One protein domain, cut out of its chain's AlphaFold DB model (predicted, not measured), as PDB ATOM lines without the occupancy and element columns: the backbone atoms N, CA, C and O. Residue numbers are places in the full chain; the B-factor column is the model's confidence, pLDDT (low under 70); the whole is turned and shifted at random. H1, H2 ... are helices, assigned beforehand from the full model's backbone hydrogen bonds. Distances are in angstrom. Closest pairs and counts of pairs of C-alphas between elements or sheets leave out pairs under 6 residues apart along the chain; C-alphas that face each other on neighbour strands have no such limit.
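What this domain is: This is residues 614 to 685 of the 765 residues of the protein "XRN_N domain-containing protein" of viral metagenome (UniProt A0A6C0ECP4). H1, the longest helix, makes one side of a triangle; H2 packs on its residues 618 to 622 and H3 crosses it at residues 626 to 630. The unnamed stretch 636 to 657 folds back along H1 to H2; residues 635 to 640 stick out. The printed part has 72 residues with three named helices, H1, H2, H3, and no named strand: all helix. It is compact, radius of gyration of the C-alphas 12.9 A, spanning 40 by 29 by 20 A.

Where its parts are: H1, residues 618 to 635, begins at C-alpha 618 (-36.620, 75.468, 161.235) and measures 25.4 A from first to last C-alpha. H2, residues 658 to 669, measures 16.5 A. H3, residues 674 to 684, measures 15.4 A, ending at C-alpha 684 (-22.781, 85.995, 174.569).

How they stand to each other: H1, with residues 618 to 622 alone, touches residues 660 to 664 of H2, about perpendicular at 84 degrees; the closest C-alphas, Val 621 and Ile 661, are 6.0 A apart. H1, with residues 626 to 630 alone, touches H3, closest C-alphas Lys 626 and Trp 678, 6.0 A, the same way at a steep tilt of 69 degrees, only just short of perpendicular. H2 and H3 are close but not clearly touching, closest C-alphas Ile 668 and Lys 674, 7.1 A. Every O i to N i+4 pair in H1, H2 and H3 is within hydrogen-bond range.

The domain as a whole: The farthest C-alphas, Cys 614 and Lys 640, are 41.5 A apart. The printed part has no cut; the H1 to H2 link is long. Residues 614 to 615 and 669 to 672 have pLDDT under 70.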
ATOM      1  N   CYS A 614     -46.912  77.247 152.991       60.06
ATOM      2  CA  CYS A 614     -46.171  76.596 151.906       60.06
ATOM      3  C   CYS A 614     -44.771  76.066 152.274       60.06
ATOM      4  O   CYS A 614     -44.302  75.146 151.602       60.06
ATOM      5  N   LYS A 615     -44.065  76.615 153.281       68.88
ATOM      6  CA  LYS A 615     -42.710  76.142 153.657       68.88
ATOM      7  C   LYS A 615     -42.410  76.273 155.154       68.88
ATOM      8  O   LYS A 615     -42.328  77.381 155.675       68.88
ATOM      9  N   TYR A 616     -42.177  75.137 155.810       83.12
ATOM     10  CA  TYR A 616     -41.557  75.072 157.135       83.12
ATOM     11  C   TYR A 616     -40.059  75.388 157.023       83.12
ATOM     12  O   TYR A 616     -39.350  74.740 156.251       83.12
ATOM     13  N   ASP A 617     -39.581  76.361 157.797       87.44
ATOM     14  CA  ASP A 617     -38.153  76.662 157.951       87.44
ATOM     15  C   ASP A 617     -37.800  76.677 159.439       87.44
ATOM     16  O   ASP A 617     -38.181  77.578 160.192       87.44
ATOM     17  N   GLU A 618     -37.052  75.659 159.855       89.69
ATOM     18  CA  GLU A 618     -36.620  75.468 161.235       89.69
ATOM     19  C   GLU A 618     -35.816  76.662 161.774       89.69
ATOM     20  O   GLU A 618     -35.951  77.029 162.942       89.69
ATOM     21  N   ASN A 619     -35.016  77.319 160.927       91.00
ATOM     22  CA  ASN A 619     -34.191  78.447 161.352       91.00
ATOM     23  C   ASN A 619     -35.042  79.666 161.709       91.00
ATOM     24  O   ASN A 619     -34.724  80.368 162.669       91.00
ATOM     25  N   ILE A 620     -36.129  79.895 160.963       92.06
ATOM     26  CA  ILE A 620     -37.080  80.982 161.227       92.06
ATOM     27  C   ILE A 620     -37.756  80.758 162.578       92.06
ATOM     28  O   ILE A 620     -37.773  81.657 163.420       92.06
ATOM     29  N   VAL A 621     -38.267  79.546 162.814       93.81
ATOM     30  CA  VAL A 621     -38.962  79.212 164.064       93.81
ATOM     31  C   VAL A 621     -38.009  79.267 165.262       93.81
ATOM     32  O   VAL A 621     -38.357  79.836 166.298       93.81
ATOM     33  N   ASN A 622     -36.786  78.746 165.116       93.75
ATOM     34  CA  ASN A 622     -35.760  78.797 166.156       93.75
ATOM     35  C   ASN A 622     -35.387  80.238 166.533       93.75
ATOM     36  O   ASN A 622     -35.311  80.556 167.718       93.75
ATOM     37  N   ASP A 623     -35.157  81.109 165.545       93.88
ATOM     38  CA  ASP A 623     -34.796  82.511 165.786       93.88
ATOM     39  C   ASP A 623     -35.952  83.281 166.446       93.88
ATOM     40  O   ASP A 623     -35.742  84.040 167.397       93.88
ATOM     41  N   TYR A 624     -37.189  83.016 166.009       95.12
ATOM     42  CA  TYR A 624     -38.398  83.601 166.591       95.12
ATOM     43  C   TYR A 624     -38.563  83.211 168.065       95.12
ATOM     44  O   TYR A 624     -38.709  84.080 168.927       95.12
ATOM     45  N   LEU A 625     -38.478  81.913 168.382       94.94
ATOM     46  CA  LEU A 625     -38.612  81.419 169.754       94.94
ATOM     47  C   LEU A 625     -37.441  81.823 170.647       94.94
ATOM     48  O   LEU A 625     -37.667  82.126 171.818       94.94
ATOM     49  N   LYS A 626     -36.215  81.904 170.114       94.81
ATOM     50  CA  LYS A 626     -35.077  82.468 170.849       94.81
ATOM     51  C   LYS A 626     -35.354  83.912 171.247       94.81
ATOM     52  O   LYS A 626     -35.145  84.277 172.405       94.81
ATOM     53  N   LYS A 627     -35.845  84.740 170.319       95.25
ATOM     54  CA  LYS A 627     -36.162  86.138 170.628       95.25
ATOM     55  C   LYS A 627     -37.335  86.249 171.607       95.25
ATOM     56  O   LYS A 627     -37.260  87.057 172.530       95.25
ATOM     57  N   LEU A 628     -38.367  85.419 171.469       94.88
ATOM     58  CA  LEU A 628     -39.479  85.351 172.422       94.88
ATOM     59  C   LEU A 628     -39.002  84.944 173.829       94.88
ATOM     60  O   LEU A 628     -39.388  85.566 174.821       94.88
ATOM     61  N   TYR A 629     -38.113  83.951 173.921       93.88
ATOM     62  CA  TYR A 629     -37.477  83.540 175.172       93.88
ATOM     63  C   TYR A 629     -36.632  84.667 175.772       93.88
ATOM     64  O   TYR A 629     -36.761  84.939 176.961       93.88
ATOM     65  N   HIS A 630     -35.838  85.377 174.962       93.44
ATOM     66  CA  HIS A 630     -35.064  86.542 175.401       93.44
ATOM     67  C   HIS A 630     -35.960  87.617 176.039       93.44
ATOM     68  O   HIS A 630     -35.684  88.060 177.157       93.44
ATOM     69  N   LEU A 631     -37.048  88.013 175.366       92.81
ATOM     70  CA  LEU A 631     -37.992  88.998 175.906       92.81
ATOM     71  C   LEU A 631     -38.603  88.512 177.221       92.81
ATOM     72  O   LEU A 631     -38.607  89.237 178.204       92.81
ATOM     73  N   THR A 632     -39.026  87.253 177.274       92.62
ATOM     74  CA  THR A 632     -39.623  86.667 178.480       92.62
ATOM     75  C   THR A 632     -38.633  86.639 179.645       92.62
ATOM     76  O   THR A 632     -38.928  87.127 180.731       92.62
ATOM     77  N   TYR A 633     -37.427  86.119 179.423       89.00
ATOM     78  CA  TYR A 633     -36.386  86.019 180.444       89.00
ATOM     79  C   TYR A 633     -36.006  87.388 181.030       89.00
ATOM     80  O   TYR A 633     -35.798  87.504 182.238       89.00
ATOM     81  N   THR A 634     -35.948  88.426 180.190       89.50
ATOM     82  CA  THR A 634     -35.543  89.775 180.609       89.50
ATOM     83  C   THR A 634     -36.689  90.604 181.181       89.50
ATOM     84  O   THR A 634     -36.465  91.325 182.148       89.50
ATOM     85  N   GLN A 635     -37.897  90.493 180.621       92.38
ATOM     86  CA  GLN A 635     -39.015  91.396 180.912       92.38
ATOM     87  C   GLN A 635     -40.039  90.837 181.901       92.38
ATOM     88  O   GLN A 635     -40.769  91.625 182.497       92.38
ATOM     89  N   PHE A 636     -40.108  89.516 182.107       92.81
ATOM     90  CA  PHE A 636     -41.079  88.914 183.037       92.81
ATOM     91  C   PHE A 636     -40.520  88.748 184.450       92.81
ATOM     92  O   PHE A 636     -41.284  88.646 185.405       92.81
ATOM     93  N   GLY A 637     -39.197  88.710 184.595       87.25
ATOM     94  CA  GLY A 637     -38.534  88.537 185.881       87.25
ATOM     95  C   GLY A 637     -38.083  89.843 186.515       87.25
ATOM     96  O   GLY A 637     -38.577  90.927 186.209       87.25
ATOM     97  N   SER A 638     -37.079  89.714 187.383       84.44
ATOM     98  CA  SER A 638     -36.329  90.852 187.902       84.44
ATOM     99  C   SER A 638     -35.643  91.550 186.729       84.44
ATOM    100  O   SER A 638     -34.663  91.030 186.189       84.44
ATOM    101  N   MET A 639     -36.108  92.755 186.384       90.94
ATOM    102  CA  MET A 639     -35.537  93.589 185.316       90.94
ATOM    103  C   MET A 639     -34.063  93.965 185.568       90.94
ATOM    104  O   MET A 639     -33.427  94.568 184.710       90.94
ATOM    105  N   LYS A 640     -33.467  93.572 186.708       87.19
ATOM    106  CA  LYS A 640     -32.014  93.653 186.959       87.19
ATOM    107  C   LYS A 640     -31.188  92.960 185.866       87.19
ATOM    108  O   LYS A 640     -30.123  93.455 185.514       87.19
ATOM    109  N   ASN A 641     -31.696  91.860 185.301       77.69
ATOM    110  CA  ASN A 641     -31.010  91.100 184.247       77.69
ATOM    111  C   ASN A 641     -31.218  91.686 182.842       77.69
ATOM    112  O   ASN A 641     -30.677  91.156 181.873       77.69
ATOM    113  N   TYR A 642     -32.010  92.754 182.707       87.88
ATOM    114  CA  TYR A 642     -32.182  93.430 181.432       87.88
ATOM    115  C   TYR A 642     -30.876  94.133 181.028       87.88
ATOM    116  O   TYR A 642     -30.400  95.063 181.698       87.88
ATOM    117  N   HIS A 643     -30.305  93.666 179.918       88.69
ATOM    118  CA  HIS A 643     -29.090  94.201 179.321       88.69
ATOM    119  C   HIS A 643     -29.451  95.065 178.110       88.69
ATOM    120  O   HIS A 643     -29.950  94.568 177.102       88.69
ATOM    121  N   THR A 644     -29.215  96.370 178.211       87.44
ATOM    122  CA  THR A 644     -29.531  97.337 177.148       87.44
ATOM    123  C   THR A 644     -28.649  97.121 175.923       87.44
ATOM    124  O   THR A 644     -29.124  97.196 174.792       87.44
ATOM    125  N   ASP A 645     -27.390  96.757 176.164       93.69
ATOM    126  CA  ASP A 645     -26.336  96.629 175.155       93.69
ATOM    127  C   ASP A 645     -26.291  95.197 174.600       93.69
ATOM    128  O   ASP A 645     -25.274  94.511 174.653       93.69
ATOM    129  N   ASN A 646     -27.445  94.696 174.157       94.19
ATOM    130  CA  ASN A 646     -27.614  93.325 173.676       94.19
ATOM    131  C   ASN A 646     -27.834  93.282 172.150       94.19
ATOM    132  O   ASN A 646     -28.550  94.118 171.574       94.19
ATOM    133  N   LEU A 647     -27.220  92.290 171.497       95.12
ATOM    134  CA  LEU A 647     -27.282  92.067 170.048       95.12
ATOM    135  C   LEU A 647     -28.326  91.032 169.595       95.12
ATOM    136  O   LEU A 647     -28.474  90.801 168.399       95.12
ATOM    137  N   THR A 648     -29.098  90.423 170.487       94.25
ATOM    138  CA  THR A 648     -30.107  89.432 170.103       94.25
ATOM    139  C   THR A 648     -31.345  90.106 169.488       94.25
ATOM    140  O   THR A 648     -32.143  90.768 170.172       94.25
ATOM    141  N   PHE A 649     -31.585  89.865 168.198       94.12
ATOM    142  CA  PHE A 649     -32.766  90.325 167.458       94.12
ATOM    143  C   PHE A 649     -33.305  89.241 166.517       94.12
ATOM    144  O   PHE A 649     -32.600  88.290 166.204       94.12
ATOM    145  N   TYR A 650     -34.555  89.401 166.074       93.50
ATOM    146  CA  TYR A 650     -35.180  88.510 165.098       93.50
ATOM    147  C   TYR A 650     -34.930  89.002 163.668       93.50
ATOM    148  O   TYR A 650     -35.361  90.104 163.297       93.50
ATOM    149  N   LYS A 651     -34.244  88.195 162.853       90.12
ATOM    150  CA  LYS A 651     -33.708  88.644 161.553       90.12
ATOM    151  C   LYS A 651     -34.706  88.621 160.394       90.12
ATOM    152  O   LYS A 651     -34.438  89.216 159.357       90.12
ATOM    153  N   TYR A 652     -35.861  87.982 160.552       89.00
ATOM    154  CA  TYR A 652     -36.842  87.837 159.473       89.00
ATOM    155  C   TYR A 652     -37.945  88.903 159.542       89.00
ATOM    156  O   TYR A 652     -38.231  89.469 160.597       89.00
ATOM    157  N   SER A 653     -38.568  89.196 158.399       84.00
ATOM    158  CA  SER A 653     -39.609  90.227 158.261       84.00
ATOM    159  C   SER A 653     -41.030  89.733 158.555       84.00
ATOM    160  O   SER A 653     -41.935  90.549 158.704       84.00
ATOM    161  N   HIS A 654     -41.234  88.418 158.656       85.31
ATOM    162  CA  HIS A 654     -42.528  87.796 158.924       85.31
ATOM    163  C   HIS A 654     -42.454  86.858 160.130       85.31
ATOM    164  O   HIS A 654     -41.384  86.367 160.494       85.31
ATOM    165  N   THR A 655     -43.600  86.602 160.750       88.94
ATOM    166  CA  THR A 655     -43.757  85.593 161.802       88.94
ATOM    167  C   THR A 655     -43.822  84.184 161.196       88.94
ATOM    168  O   THR A 655     -44.242  84.040 160.043       88.94
ATOM    169  N   PRO A 656     -43.371  83.137 161.908       91.62
ATOM    170  CA  PRO A 656     -43.704  81.759 161.559       91.62
ATOM    171  C   PRO A 656     -45.165  81.446 161.920       91.62
ATOM    172  O   PRO A 656     -45.734  82.090 162.802       91.62
ATOM    173  N   SER A 657     -45.764  80.441 161.270       91.25
ATOM    174  CA  SER A 657     -47.116  79.986 161.626       91.25
ATOM    175  C   SER A 657     -47.137  79.314 163.003       91.25
ATOM    176  O   SER A 657     -46.154  78.695 163.428       91.25
ATOM    177  N   LEU A 658     -48.279  79.379 163.689       91.88
ATOM    178  CA  LEU A 658     -48.489  78.722 164.983       91.88
ATOM    179  C   LEU A 658     -48.303  77.200 164.879       91.88
ATOM    180  O   LEU A 658     -47.744  76.571 165.780       91.88
ATOM    181  N   ASN A 659     -48.701  76.609 163.750       91.38
ATOM    182  CA  ASN A 659     -48.490  75.189 163.476       91.38
ATOM    183  C   ASN A 659     -46.995  74.837 163.362       91.38
ATOM    184  O   ASN A 659     -46.539  73.820 163.871       91.38
ATOM    185  N   TYR A 660     -46.186  75.691 162.737       92.75
ATOM    186  CA  TYR A 660     -44.744  75.451 162.656       92.75
ATOM    187  C   TYR A 660     -44.038  75.658 163.995       92.75
ATOM    188  O   TYR A 660     -43.104  74.921 164.305       92.75
ATOM    189  N   ILE A 661     -44.516  76.597 164.818       93.62
ATOM    190  CA  ILE A 661     -44.053  76.751 166.201       93.62
ATOM    191  C   ILE A 661     -44.317  75.471 167.007       93.62
ATOM    192  O   ILE A 661     -43.399  74.966 167.654       93.62
ATOM    193  N   THR A 662     -45.532  74.921 166.952       93.56
ATOM    194  CA  THR A 662     -45.891  73.696 167.696       93.56
ATOM    195  C   THR A 662     -45.089  72.482 167.228       93.56
ATOM    196  O   THR A 662     -44.496  71.796 168.061       93.56
ATOM    197  N   VAL A 663     -44.967  72.269 165.911       92.19
ATOM    198  CA  VAL A 663     -44.134  71.198 165.329       92.19
ATOM    199  C   VAL A 663     -42.682  71.297 165.802       92.19
ATOM    200  O   VAL A 663     -42.103  70.306 166.247       92.19
ATOM    201  N   PHE A 664     -42.089  72.490 165.755       92.50
ATOM    202  CA  PHE A 664     -40.705  72.698 166.178       92.50
ATOM    203  C   PHE A 664     -40.499  72.443 167.675       92.50
ATOM    204  O   PHE A 664     -39.535  71.779 168.059       92.50
ATOM    205  N   ILE A 665     -41.408  72.933 168.526       92.06
ATOM    206  CA  ILE A 665     -41.328  72.708 169.973       92.06
ATOM    207  C   ILE A 665     -41.437  71.210 170.285       92.06
ATOM    208  O   ILE A 665     -40.616  70.700 171.046       92.06
ATOM    209  N   ASN A 666     -42.376  70.496 169.659       89.75
ATOM    210  CA  ASN A 666     -42.526  69.047 169.824       89.75
ATOM    211  C   ASN A 666     -41.257  68.283 169.411       89.75
ATOM    212  O   ASN A 666     -40.832  67.372 170.121       89.75
ATOM    213  N   ASN A 667     -40.594  68.703 168.331       86.75
ATOM    214  CA  ASN A 667     -39.319  68.117 167.907       86.75
ATOM    215  C   ASN A 667     -38.180  68.393 168.905       86.75
ATOM    216  O   ASN A 667     -37.360  67.516 169.164       86.75
ATOM    217  N   ILE A 668     -38.126  69.589 169.501       81.44
ATOM    218  CA  ILE A 668     -37.094  69.948 170.488       81.44
ATOM    219  C   ILE A 668     -37.328  69.318 171.852       81.44
ATOM    220  O   ILE A 668     -36.362  69.009 172.538       81.44
ATOM    221  N   LEU A 669     -38.571  69.110 172.279       67.75
ATOM    222  CA  LEU A 669     -38.851  68.443 173.554       67.75
ATOM    223  C   LEU A 669     -38.247  67.027 173.610       67.75
ATOM    224  O   LEU A 669     -37.916  66.542 174.691       67.75
ATOM    225  N   LEU A 670     -38.021  66.407 172.448       60.72
ATOM    226  CA  LEU A 670     -37.318  65.132 172.301       60.72
ATOM    227  C   LEU A 670     -35.784  65.259 172.449       60.72
ATOM    228  O   LEU A 670     -35.109  64.270 172.729       60.72
ATOM    229  N   ILE A 671     -35.230  66.466 172.296       56.50
ATOM    230  CA  ILE A 671     -33.796  66.791 172.290       56.50
ATOM    231  C   ILE A 671     -33.521  67.780 173.438       56.50
ATOM    232  O   ILE A 671     -33.589  68.998 173.277       56.50
ATOM    233  N   TYR A 672     -33.245  67.262 174.638       61.22
ATOM    234  CA  TYR A 672     -33.061  68.067 175.855       61.22
ATOM    235  C   TYR A 672     -32.162  69.315 175.661       61.22
ATOM    236  O   TYR A 672     -31.114  69.261 175.019       61.22
ATOM    237  N   ASN A 673     -32.515  70.396 176.378       76.75
ATOM    238  CA  ASN A 673     -31.675  71.557 176.747       76.75
ATOM    239  C   ASN A 673     -31.654  72.815 175.844       76.75
ATOM    240  O   ASN A 673     -30.775  73.664 176.005       76.75
ATOM    241  N   LYS A 674     -32.639  73.025 174.960       86.38
ATOM    242  CA  LYS A 674     -32.651  74.202 174.061       86.38
ATOM    243  C   LYS A 674     -32.700  75.571 174.760       86.38
ATOM    244  O   LYS A 674     -31.977  76.472 174.348       86.38
ATOM    245  N   GLN A 675     -33.486  75.735 175.829       87.19
ATOM    246  CA  GLN A 675     -33.547  77.015 176.564       87.19
ATOM    247  C   GLN A 675     -32.190  77.415 177.147       87.19
ATOM    248  O   GLN A 675     -31.854  78.593 177.156       87.19
ATOM    249  N   LYS A 676     -31.391  76.434 177.588       88.75
ATOM    250  CA  LYS A 676     -30.038  76.686 178.085       88.75
ATOM    251  C   LYS A 676     -29.120  77.174 176.964       88.75
ATOM    252  O   LYS A 676     -28.426  78.161 177.154       88.75
ATOM    253  N   ILE A 677     -29.184  76.541 175.790       91.38
ATOM    254  CA  ILE A 677     -28.429  76.977 174.606       91.38
ATOM    255  C   ILE A 677     -28.797  78.419 174.239       91.38
ATOM    256  O   ILE A 677     -27.915  79.243 174.037       91.38
ATOM    257  N   TRP A 678     -30.092  78.749 174.203       92.69
ATOM    258  CA  TRP A 678     -30.520  80.122 173.935       92.69
ATOM    259  C   TRP A 678     -30.044  81.102 175.000       92.69
ATOM    260  O   TRP A 678     -29.618  82.193 174.646       92.69
ATOM    261  N   LEU A 679     -30.093  80.735 176.283       91.19
ATOM    262  CA  LEU A 679     -29.582  81.580 177.359       91.19
ATOM    263  C   LEU A 679     -28.080  81.859 177.195       91.19
ATOM    264  O   LEU A 679     -27.664  83.007 177.349       91.19
ATOM    265  N   ASP A 680     -27.291  80.841 176.846       93.00
ATOM    266  CA  ASP A 680     -25.853  80.977 176.589       93.00
ATOM    267  C   ASP A 680     -25.601  81.877 175.360       93.00
ATOM    268  O   ASP A 680     -24.782  82.792 175.419       93.00
ATOM    269  N   GLU A 681     -26.352  81.691 174.267       94.00
ATOM    270  CA  GLU A 681     -26.294  82.556 173.077       94.00
ATOM    271  C   GLU A 681     -26.652  84.018 173.395       94.00
ATOM    272  O   GLU A 681     -25.914  84.921 173.015       94.00
ATOM    273  N   ILE A 682     -27.752  84.257 174.118       93.75
ATOM    274  CA  ILE A 682     -28.202  85.603 174.511       93.75
ATOM    275  C   ILE A 682     -27.168  86.270 175.418       93.75
ATOM    276  O   ILE A 682     -26.901  87.462 175.285       93.75
ATOM    277  N   SER A 683     -26.573  85.507 176.336       92.94
ATOM    278  CA  SER A 683     -25.546  86.020 177.244       92.94
ATOM    279  C   SER A 683     -24.280  86.420 176.489       92.94
ATOM    280  O   SER A 683     -23.691  87.447 176.809       92.94
ATOM    281  N   ASN A 684     -23.904  85.664 175.453       94.19
ATOM    282  CA  ASN A 684     -22.781  85.995 174.569       94.19
ATOM    283  C   ASN A 684     -23.051  87.215 173.670       94.19
ATOM    284  O   ASN A 684     -22.106  87.818 173.166       94.19
ATOM    285  N   ASP A 685     -24.320  87.573 173.459       94.50
ATOM    286  CA  ASP A 685     -24.730  88.772 172.721       94.50
ATOM    287  C   ASP A 685     -24.753  90.040 173.600       94.50
ATOM    288  O   ASP A 685     -25.002  91.132 173.078       94.50
TER     289      ASP A 685